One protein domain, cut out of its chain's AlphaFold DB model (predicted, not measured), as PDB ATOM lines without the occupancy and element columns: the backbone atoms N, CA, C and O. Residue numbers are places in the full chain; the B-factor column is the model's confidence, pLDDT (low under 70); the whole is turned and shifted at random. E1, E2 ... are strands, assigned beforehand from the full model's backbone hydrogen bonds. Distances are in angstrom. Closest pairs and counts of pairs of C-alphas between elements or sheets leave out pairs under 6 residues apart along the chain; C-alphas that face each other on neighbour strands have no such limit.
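AT A GLANCE: This is residues 685 to 762 of the 1224 residues of an uncharacterized protein of Acinetobacter haemolyticus (UniProt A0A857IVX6). Two small sheets of four strands lie face to face as a sandwich, with E1, E8, E3 and E4 in one and E2, E7, E6 and E5 in the other, their strands crossed at 50 degrees. At one edge E4 runs on into E5, from sheet to sheet. The 78 printed residues include eight named strands, E1 to E8 in chain order, and no named helix: all strand. The sheet E1, E8, E3, E4 is antiparallel, the sheet E2, E7, E6, E5 mixed; the whole is compact, with a radius of gyration of the C-alphas of 11.9 A and spans of 31 by 24 by 22 A.

HOW THE PARTS SIT: E1, residues 685 to 687, is antiparallel to E8, residues 752 to 761, with N 686 and O 753 2.8 A apart. E2, residues 692 to 694, is antiparallel to E7, residues 740 to 747, with N 745 and O 693 2.8 A apart. E3, residues 700 to 707, bends by 60 degrees at residue 703 and is antiparallel to E8, with N 704 and O 758 2.8 A apart. E3 and E4, residues 710 to 712, form a hairpin, with N 707 and O 710 2.9 A apart. E5, residues 714 to 716, is parallel to E6, residues 728 to 735, with N 730 and O 715 2.9 A apart. E6 and E7 form a hairpin, with N 729 and O 746 2.8 A apart. The closest C-alphas of E3 and E5, His 703 and Lys 715, are 7.2 A apart.

IN THESE COORDINATES: E1 begins at C-alpha 685, (579.422, 267.013, 472.706), and E8 ends at C-alpha 761, (573.971, 281.429, 457.281). E8 is 26.1 A long, E7 21.6 A, E6 19.3 A and E3 19.1 A.

THE WHOLE: The C-alphas farthest apart, of Ser 725 and Asn 738, are 33.0 A apart. The printed part has no cut, the link from E5 to E6 is long, and no printed residue is under 70 in pLDDT.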
ATOM      1  N   THR A 685     579.662 267.958 471.610       96.62
ATOM      2  CA  THR A 685     579.422 267.013 472.706       96.62
ATOM      3  C   THR A 685     579.208 267.794 473.996       96.62
ATOM      4  O   THR A 685     580.096 268.515 474.449       96.62
ATOM      5  N   GLY A 686     578.023 267.659 474.590       94.75
ATOM      6  CA  GLY A 686     577.680 268.244 475.880       94.75
ATOM      7  C   GLY A 686     578.381 267.517 477.024       94.75
ATOM      8  O   GLY A 686     578.257 266.298 477.160       94.75
ATOM      9  N   SER A 687     579.107 268.271 477.851       94.00
ATOM     10  CA  SER A 687     579.868 267.756 478.998       94.00
ATOM     11  C   SER A 687     579.075 267.712 480.309       94.00
ATOM     12  O   SER A 687     579.624 267.313 481.331       94.00
ATOM     13  N   GLY A 688     577.829 268.200 480.325       93.19
ATOM     14  CA  GLY A 688     577.066 268.449 481.556       93.19
ATOM     15  C   GLY A 688     577.551 269.656 482.374       93.19
ATOM     16  O   GLY A 688     577.002 269.927 483.436       93.19
ATOM     17  N   SER A 689     578.556 270.395 481.892       93.44
ATOM     18  CA  SER A 689     579.103 271.597 482.551       93.44
ATOM     19  C   SER A 689     579.203 272.815 481.628       93.44
ATOM     20  O   SER A 689     579.078 273.952 482.078       93.44
ATOM     21  N   THR A 690     579.403 272.598 480.327       93.44
ATOM     22  CA  THR A 690     579.497 273.673 479.334       93.44
ATOM     23  C   THR A 690     578.106 274.089 478.878       93.44
ATOM     24  O   THR A 690     577.332 273.253 478.426       93.44
ATOM     25  N   ILE A 691     577.806 275.387 478.948       92.81
ATOM     26  CA  ILE A 691     576.500 275.941 478.545       92.81
ATOM     27  C   ILE A 691     576.541 276.731 477.232       92.81
ATOM     28  O   ILE A 691     575.483 277.055 476.698       92.81
ATOM     29  N   LYS A 692     577.733 277.067 476.712       92.75
ATOM     30  CA  LYS A 692     577.908 277.887 475.502       92.75
ATOM     31  C   LYS A 692     578.716 277.151 474.429       92.75
ATOM     32  O   LYS A 692     579.811 276.685 474.730       92.75
ATOM     33  N   PHE A 693     578.225 277.120 473.189       95.00
ATOM     34  CA  PHE A 693     578.866 276.440 472.050       95.00
ATOM     35  C   PHE A 693     578.912 277.371 470.832       95.00
ATOM     36  O   PHE A 693     577.863 277.814 470.366       95.00
ATOM     37  N   ASN A 694     580.111 277.700 470.346       94.38
ATOM     38  CA  ASN A 694     580.303 278.606 469.206       94.38
ATOM     39  C   ASN A 694     579.917 277.922 467.892       94.38
ATOM     40  O   ASN A 694     580.326 276.790 467.669       94.38
ATOM     41  N   LEU A 695     579.196 278.636 467.032       95.88
ATOM     42  CA  LEU A 695     578.973 278.275 465.631       95.88
ATOM     43  C   LEU A 695     580.093 278.862 464.751       95.88
ATOM     44  O   LEU A 695     580.839 279.741 465.185       95.88
ATOM     45  N   ASP A 696     580.174 278.455 463.484       90.00
ATOM     46  CA  ASP A 696     581.230 278.883 462.549       90.00
ATOM     47  C   ASP A 696     581.154 280.368 462.113       90.00
ATOM     48  O   ASP A 696     582.035 280.886 461.427       90.00
ATOM     49  N   GLY A 697     580.120 281.115 462.503       90.31
ATOM     50  CA  GLY A 697     580.054 282.550 462.221       90.31
ATOM     51  C   GLY A 697     578.787 283.233 462.717       90.31
ATOM     52  O   GLY A 697     577.946 282.626 463.378       90.31
ATOM     53  N   CYS A 698     578.665 284.525 462.419       91.44
ATOM     54  CA  CYS A 698     577.460 285.318 462.670       91.44
ATOM     55  C   CYS A 698     576.478 285.255 461.485       91.44
ATOM     56  O   CYS A 698     576.696 284.515 460.518       91.44
ATOM     57  N   PHE A 699     575.372 285.998 461.599       94.62
ATOM     58  CA  PHE A 699     574.290 286.060 460.606       94.62
ATOM     59  C   PHE A 699     573.624 284.701 460.346       94.62
ATOM     60  O   PHE A 699     573.184 284.394 459.233       94.62
ATOM     61  N   THR A 700     573.567 283.862 461.381       96.56
ATOM     62  CA  THR A 700     572.864 282.579 461.325       96.56
ATOM     63  C   THR A 700     571.392 282.755 461.687       96.56
ATOM     64  O   THR A 700     571.050 283.653 462.453       96.56
ATOM     65  N   TYR A 701     570.522 281.914 461.137       96.81
ATOM     66  CA  TYR A 701     569.074 281.907 461.373       96.81
ATOM     67  C   TYR A 701     568.487 280.535 461.026       96.81
ATOM     68  O   TYR A 701     569.197 279.648 460.547       96.81
ATOM     69  N   ALA A 702     567.182 280.365 461.258       96.12
ATOM     70  CA  ALA A 702     566.471 279.103 461.033       96.12
ATOM     71  C   ALA A 702     567.123 277.913 461.769       96.12
ATOM     72  O   ALA A 702     567.296 276.835 461.205       96.12
ATOM     73  N   HIS A 703     567.517 278.135 463.027       97.69
ATOM     74  CA  HIS A 703     568.159 277.127 463.866       97.69
ATOM     75  C   HIS A 703     567.198 276.000 464.250       97.69
ATOM     76  O   HIS A 703     566.065 276.239 464.660       97.69
ATOM     77  N   SER A 704     567.693 274.769 464.192       97.81
ATOM     78  CA  SER A 704     567.057 273.571 464.728       97.81
ATOM     79  C   SER A 704     568.092 272.799 465.531       97.81
ATOM     80  O   SER A 704     569.091 272.342 464.973       97.81
ATOM     81  N   VAL A 705     567.849 272.643 466.831       98.38
ATOM     82  CA  VAL A 705     568.804 272.067 467.787       98.38
ATOM     83  C   VAL A 705     568.245 270.780 468.369       98.38
ATOM     84  O   VAL A 705     567.093 270.742 468.805       98.38
ATOM     85  N   THR A 706     569.072 269.741 468.428       98.12
ATOM     86  CA  THR A 706     568.785 268.525 469.192       98.12
ATOM     87  C   THR A 706     569.901 268.228 470.191       98.12
ATOM     88  O   THR A 706     571.063 268.551 469.949       98.12
ATOM     89  N   VAL A 707     569.547 267.616 471.323       97.75
ATOM     90  CA  VAL A 707     570.482 267.099 472.334       97.75
ATOM     91  C   VAL A 707     570.122 265.645 472.607       97.75
ATOM     92  O   VAL A 707     568.990 265.351 472.986       97.75
ATOM     93  N   GLY A 708     571.048 264.719 472.354       95.38
ATOM     94  CA  GLY A 708     570.783 263.278 472.424       95.38
ATOM     95  C   GLY A 708     569.666 262.824 471.475       95.38
ATOM     96  O   GLY A 708     568.932 261.897 471.796       95.38
ATOM     97  N   GLY A 709     569.482 263.520 470.346       95.25
ATOM     98  CA  GLY A 709     568.382 263.286 469.401       95.25
ATOM     99  C   GLY A 709     567.042 263.930 469.786       95.25
ATOM    100  O   GLY A 709     566.114 263.909 468.982       95.25
ATOM    101  N   VAL A 710     566.930 264.550 470.965       96.88
ATOM    102  CA  VAL A 710     565.705 265.229 471.417       96.88
ATOM    103  C   VAL A 710     565.723 266.691 470.983       96.88
ATOM    104  O   VAL A 710     566.678 267.409 471.279       96.88
ATOM    105  N   ALA A 711     564.667 267.141 470.304       97.44
ATOM    106  CA  ALA A 711     564.516 268.531 469.880       97.44
ATOM    107  C   ALA A 711     564.475 269.497 471.074       97.44
ATOM    108  O   ALA A 711     563.867 269.206 472.104       97.44
ATOM    109  N   LYS A 712     565.119 270.652 470.908       97.94
ATOM    110  CA  LYS A 712     565.157 271.744 471.882       97.94
ATOM    111  C   LYS A 712     564.510 272.996 471.309       97.94
ATOM    112  O   LYS A 712     564.637 273.280 470.116       97.94
ATOM    113  N   VAL A 713     563.839 273.754 472.166       97.56
ATOM    114  CA  VAL A 713     563.175 275.013 471.824       97.56
ATOM    115  C   VAL A 713     564.124 276.172 472.094       97.56
ATOM    116  O   VAL A 713     564.721 276.266 473.161       97.56
ATOM    117  N   GLY A 714     564.265 277.077 471.135       95.62
ATOM    118  CA  GLY A 714     565.092 278.265 471.302       95.62
ATOM    119  C   GLY A 714     565.073 279.147 470.067       95.62
ATOM    120  O   GLY A 714     564.503 278.790 469.034       95.62
ATOM    121  N   LYS A 715     565.669 280.331 470.192       94.12
ATOM    122  CA  LYS A 715     565.699 281.358 469.144       94.12
ATOM    123  C   LYS A 715     566.890 282.292 469.313       94.12
ATOM    124  O   LYS A 715     567.566 282.279 470.341       94.12
ATOM    125  N   ILE A 716     567.129 283.126 468.306       94.94
ATOM    126  CA  ILE A 716     568.092 284.225 468.408       94.94
ATOM    127  C   ILE A 716     567.628 285.230 469.458       94.94
ATOM    128  O   ILE A 716     566.438 285.536 469.569       94.94
ATOM    129  N   ALA A 717     568.589 285.723 470.234       89.94
ATOM    130  CA  ALA A 717     568.359 286.694 471.279       89.94
ATOM    131  C   ALA A 717     567.684 287.948 470.724       89.94
ATOM    132  O   ALA A 717     568.127 288.542 469.745       89.94
ATOM    133  N   THR A 718     566.627 288.368 471.410       88.31
ATOM    134  CA  THR A 718     565.975 289.681 471.254       88.31
ATOM    135  C   THR A 718     565.919 290.430 472.591       88.31
ATOM    136  O   THR A 718     565.392 291.534 472.671       88.31
ATOM    137  N   SER A 719     566.485 289.832 473.644       82.38
ATOM    138  CA  SER A 719     566.590 290.353 475.006       82.38
ATOM    139  C   SER A 719     567.856 289.805 475.681       82.38
ATOM    140  O   SER A 719     568.586 288.991 475.112       82.38
ATOM    141  N   ASN A 720     568.115 290.239 476.914       78.88
ATOM    142  CA  ASN A 720     569.283 289.859 477.713       78.88
ATOM    143  C   ASN A 720     569.107 288.574 478.549       78.88
ATOM    144  O   ASN A 720     569.975 288.266 479.365       78.88
ATOM    145  N   ALA A 721     568.007 287.835 478.386       82.75
ATOM    146  CA  ALA A 721     567.725 286.633 479.168       82.75
ATOM    147  C   ALA A 721     567.033 285.562 478.322       82.75
ATOM    148  O   ALA A 721     566.175 285.875 477.497       82.75
ATOM    149  N   ILE A 722     567.373 284.292 478.574       87.56
ATOM    150  CA  ILE A 722     566.693 283.149 477.953       87.56
ATOM    151  C   ILE A 722     565.245 283.118 478.469       87.56
ATOM    152  O   ILE A 722     565.048 283.019 479.686       87.56
ATOM    153  N   PRO A 723     564.224 283.186 477.595       89.56
ATOM    154  CA  PRO A 723     562.834 283.087 478.018       89.56
ATOM    155  C   PRO A 723     562.565 281.816 478.828       89.56
ATOM    156  O   PRO A 723     563.176 280.767 478.612       89.56
ATOM    157  N   ALA A 724     561.609 281.877 479.758       90.69
ATOM    158  CA  ALA A 724     561.240 280.712 480.564       90.69
ATOM    159  C   ALA A 724     560.825 279.507 479.693       90.69
ATOM    160  O   ALA A 724     561.154 278.379 480.047       90.69
ATOM    161  N   SER A 725     560.199 279.770 478.540       93.69
ATOM    162  CA  SER A 725     559.751 278.787 477.545       93.69
ATOM    163  C   SER A 725     560.856 278.125 476.720       93.69
ATOM    164  O   SER A 725     560.577 277.136 476.051       93.69
ATOM    165  N   ASP A 726     562.069 278.677 476.719       95.25
ATOM    166  CA  ASP A 726     563.125 278.276 475.790       95.25
ATOM    167  C   ASP A 726     564.196 277.455 476.537       95.25
ATOM    168  O   ASP A 726     564.568 277.773 477.673       95.25
ATOM    169  N   ASP A 727     564.702 276.395 475.905       96.69
ATOM    170  CA  ASP A 727     565.822 275.577 476.388       96.69
ATOM    171  C   ASP A 727     567.173 276.270 476.147       96.69
ATOM    172  O   ASP A 727     568.129 276.087 476.906       96.69
ATOM    173  N   TYR A 728     567.266 277.043 475.063       95.31
ATOM    174  CA  TYR A 728     568.477 277.750 474.658       95.31
ATOM    175  C   TYR A 728     568.166 279.081 473.968       95.31
ATOM    176  O   TYR A 728     567.050 279.343 473.522       95.31
ATOM    177  N   MET A 729     569.197 279.908 473.824       94.81
ATOM    178  CA  MET A 729     569.182 281.135 473.037       94.81
ATOM    179  C   MET A 729     570.425 281.200 472.147       94.81
ATOM    180  O   MET A 729     571.494 280.747 472.550       94.81
ATOM    181  N   ILE A 730     570.306 281.758 470.943       95.00
ATOM    182  CA  ILE A 730     571.467 282.074 470.100       95.00
ATOM    183  C   ILE A 730     571.905 283.504 470.402       95.00
ATOM    184  O   ILE A 730     571.106 284.432 470.300       95.00
ATOM    185  N   ILE A 731     573.167 283.678 470.778       91.19
ATOM    186  CA  ILE A 731     573.760 284.970 471.147       91.19
ATOM    187  C   ILE A 731     574.997 285.250 470.305       91.19
ATOM    188  O   ILE A 731     575.629 284.329 469.795       91.19
ATOM    189  N   ARG A 732     575.394 286.518 470.205       89.50
ATOM    190  CA  ARG A 732     576.688 286.887 469.623       89.50
ATOM    191  C   ARG A 732     577.802 286.740 470.647       89.50
ATOM    192  O   ARG A 732     577.621 287.104 471.806       89.50
ATOM    193  N   ARG A 733     578.964 286.260 470.213       87.38
ATOM    194  CA  ARG A 733     580.163 286.088 471.041       87.38
ATOM    195  C   ARG A 733     581.424 286.422 470.246       87.38
ATOM    196  O   ARG A 733     581.470 286.187 469.039       87.38
ATOM    197  N   TYR A 734     582.442 286.945 470.926       86.06
ATOM    198  CA  TYR A 734     583.775 287.108 470.351       86.06
ATOM    199  C   TYR A 734     584.546 285.787 470.421       86.06
ATOM    200  O   TYR A 734     584.754 285.225 471.497       86.06
ATOM    201  N   ASP A 735     584.949 285.289 469.260       86.88
ATOM    202  CA  ASP A 735     585.866 284.172 469.111       86.88
ATOM    203  C   ASP A 735     587.295 284.721 469.058       86.88
ATOM    204  O   ASP A 735     587.759 285.184 468.013       86.88
ATOM    205  N   SER A 736     587.974 284.699 470.204       82.62
ATOM    206  CA  SER A 736     589.330 285.231 470.356       82.62
ATOM    207  C   SER A 736     590.394 284.421 469.618       82.62
ATOM    208  O   SER A 736     591.470 284.950 469.365       82.62
ATOM    209  N   LEU A 737     590.115 283.166 469.251       86.94
ATOM    210  CA  LEU A 737     591.057 282.351 468.482       86.94
ATOM    211  C   LEU A 737     591.166 282.862 467.042       86.94
ATOM    212  O   LEU A 737     592.255 282.927 466.483       86.94
ATOM    213  N   ASN A 738     590.026 283.246 466.464       86.69
ATOM    214  CA  ASN A 738     589.921 283.691 465.073       86.69
ATOM    215  C   ASN A 738     589.692 285.206 464.934       86.69
ATOM    216  O   ASN A 738     589.468 285.687 463.825       86.69
ATOM    217  N   ASN A 739     589.711 285.953 466.044       85.06
ATOM    218  CA  ASN A 739     589.462 287.396 466.121       85.06
ATOM    219  C   ASN A 739     588.192 287.848 465.375       85.06
ATOM    220  O   ASN A 739     588.204 288.834 464.638       85.06
ATOM    221  N   ARG A 740     587.077 287.127 465.552       87.75
ATOM    222  CA  ARG A 740     585.812 287.393 464.839       87.75
ATOM    223  C   ARG A 740     584.587 287.251 465.731       87.75
ATOM    224  O   ARG A 740     584.634 286.628 466.786       87.75
ATOM    225  N   VAL A 741     583.460 287.804 465.285       88.94
ATOM    226  CA  VAL A 741     582.164 287.580 465.942       88.94
ATOM    227  C   VAL A 741     581.485 286.356 465.354       88.94
ATOM    228  O   VAL A 741     581.331 286.236 464.136       88.94
ATOM    229  N   VAL A 742     581.025 285.484 466.242       92.50
ATOM    230  CA  VAL A 742     580.252 284.289 465.915       92.50
ATOM    231  C   VAL A 742     578.901 284.323 466.620       92.50
ATOM    232  O   VAL A 742     578.729 284.997 467.637       92.50
ATOM    233  N   HIS A 743     577.929 283.585 466.092       94.50
ATOM    234  CA  HIS A 743     576.783 283.166 466.889       94.50
ATOM    235  C   HIS A 743     577.186 281.974 467.757       94.50
ATOM    236  O   HIS A 743     577.999 281.151 467.353       94.50
ATOM    237  N   ALA A 744     576.621 281.878 468.951       93.94
ATOM    238  CA  ALA A 744     576.832 280.776 469.872       93.94
ATOM    239  C   ALA A 744     575.493 280.336 470.467       93.94
ATOM    240  O   ALA A 744     574.637 281.167 470.773       93.94
ATOM    241  N   LEU A 745     575.326 279.031 470.656       95.62
ATOM    242  CA  LEU A 745     574.244 278.478 471.464       95.62
ATOM    243  C   LEU A 745     574.536 278.762 472.925       95.62
ATOM    244  O   LEU A 745     575.650 278.511 473.374       95.62
ATOM    245  N   TRP A 746     573.537 279.217 473.666       93.88
ATOM    246  CA  TRP A 746     573.570 279.343 475.113       93.88
ATOM    247  C   TRP A 746     572.388 278.588 475.711       93.88
ATOM    248  O   TRP A 746     571.243 279.004 475.560       93.88
ATOM    249  N   PHE A 747     572.664 277.461 476.361       95.00
ATOM    250  CA  PHE A 747     571.652 276.655 477.032       95.00
ATOM    251  C   PHE A 747     571.340 277.195 478.428       95.00
ATOM    252  O   PHE A 747     572.234 277.674 479.132       95.00
ATOM    253  N   LYS A 748     570.071 277.069 478.832       92.69
ATOM    254  CA  LYS A 748     569.615 277.343 480.201       92.69
ATOM    255  C   LYS A 748     570.277 276.390 481.199       92.69
ATOM    256  O   LYS A 748     570.819 276.845 482.200       92.69
ATOM    257  N   ASP A 749     570.300 275.103 480.857       92.56
ATOM    258  CA  ASP A 749     570.940 274.037 481.628       92.56
ATOM    259  C   ASP A 749     572.033 273.368 480.793       92.56
ATOM    260  O   ASP A 749     571.861 273.153 479.592       92.56
ATOM    261  N   ALA A 750     573.161 273.019 481.414       95.44
ATOM    262  CA  ALA A 750     574.282 272.406 480.706       95.44
ATOM    263  C   ALA A 750     573.880 271.043 480.099       95.44
ATOM    264  O   ALA A 750     573.561 270.112 480.843       95.44
ATOM    265  N   PRO A 751     573.895 270.885 478.762       96.19
ATOM    266  CA  PRO A 751     573.494 269.639 478.123       96.19
ATOM    267  C   PRO A 751     574.528 268.525 478.335       96.19
ATOM    268  O   PRO A 751     575.736 268.770 478.399       96.19
ATOM    269  N   SER A 752     574.050 267.279 478.361       95.38
ATOM    270  CA  SER A 752     574.864 266.058 478.300       95.38
ATOM    271  C   SER A 752     574.502 265.257 477.046       95.38
ATOM    272  O   SER A 752     573.320 265.123 476.722       95.38
ATOM    273  N   GLY A 753     575.505 264.740 476.332       94.75
ATOM    274  CA  GLY A 753     575.326 263.967 475.094       94.75
ATOM    275  C   GLY A 753     575.537 264.770 473.803       94.75
ATOM    276  O   GLY A 753     575.968 265.921 473.833       94.75
ATOM    277  N   ALA A 754     575.280 264.147 472.650       97.38
ATOM    278  CA  ALA A 754     575.518 264.758 471.338       97.38
ATOM    279  C   ALA A 754     574.563 265.933 471.075       97.38
ATOM    280  O   ALA A 754     573.352 265.788 471.224       97.38
ATOM    281  N   ILE A 755     575.104 267.071 470.653       98.44
ATOM    282  CA  ILE A 755     574.358 268.274 470.281       98.44
ATOM    283  C   ILE A 755     574.474 268.431 468.768       98.44
ATOM    284  O   ILE A 755     575.588 268.520 468.256       98.44
ATOM    285  N   VAL A 756     573.347 268.488 468.060       98.19
ATOM    286  CA  VAL A 756     573.315 268.711 466.607       98.19
ATOM    287  C   VAL A 756     572.541 269.982 466.324       98.19
ATOM    288  O   VAL A 756     571.398 270.125 466.766       98.19
ATOM    289  N   VAL A 757     573.149 270.903 465.582       98.31
ATOM    290  CA  VAL A 757     572.537 272.185 465.232       98.31
ATOM    291  C   VAL A 757     572.538 272.354 463.726       98.31
ATOM    292  O   VAL A 757     573.589 272.448 463.102       98.31
ATOM    293  N   ASN A 758     571.341 272.417 463.151       98.12
ATOM    294  CA  ASN A 758     571.127 272.774 461.755       98.12
ATOM    295  C   ASN A 758     570.720 274.240 461.679       98.12
ATOM    296  O   ASN A 758     569.892 274.681 462.474       98.12
ATOM    297  N   TYR A 759     571.284 274.994 460.747       97.69
ATOM    298  CA  TYR A 759     570.955 276.405 460.566       97.69
ATOM    299  C   TYR A 759     571.280 276.871 459.144       97.69
ATOM    300  O   TYR A 759     571.969 276.187 458.387       97.69
ATOM    301  N   LYS A 760     570.796 278.058 458.780       96.75
ATOM    302  CA  LYS A 760     571.225 278.785 457.582       96.75
ATOM    303  C   LYS A 760     572.121 279.954 457.961       96.75
ATOM    304  O   LYS A 760     571.944 280.551 459.022       96.75
ATOM    305  N   GLN A 761     573.061 280.303 457.091       96.19
ATOM    306  CA  GLN A 761     573.971 281.429 457.281       96.19
ATOM    307  C   GLN A 761     574.006 282.320 456.042       96.19
ATOM    308  O   GLN A 761     574.265 281.845 454.941       96.19
ATOM    309  N   GLY A 762     573.783 283.618 456.234       94.69
ATOM    310  CA  GLY A 762     573.849 284.639 455.189       94.69
ATOM    311  C   GLY A 762     573.520 286.010 455.768       94.69
ATOM    312  O   GLY A 762     572.817 286.086 456.767       94.69
TER     313      GLY A 762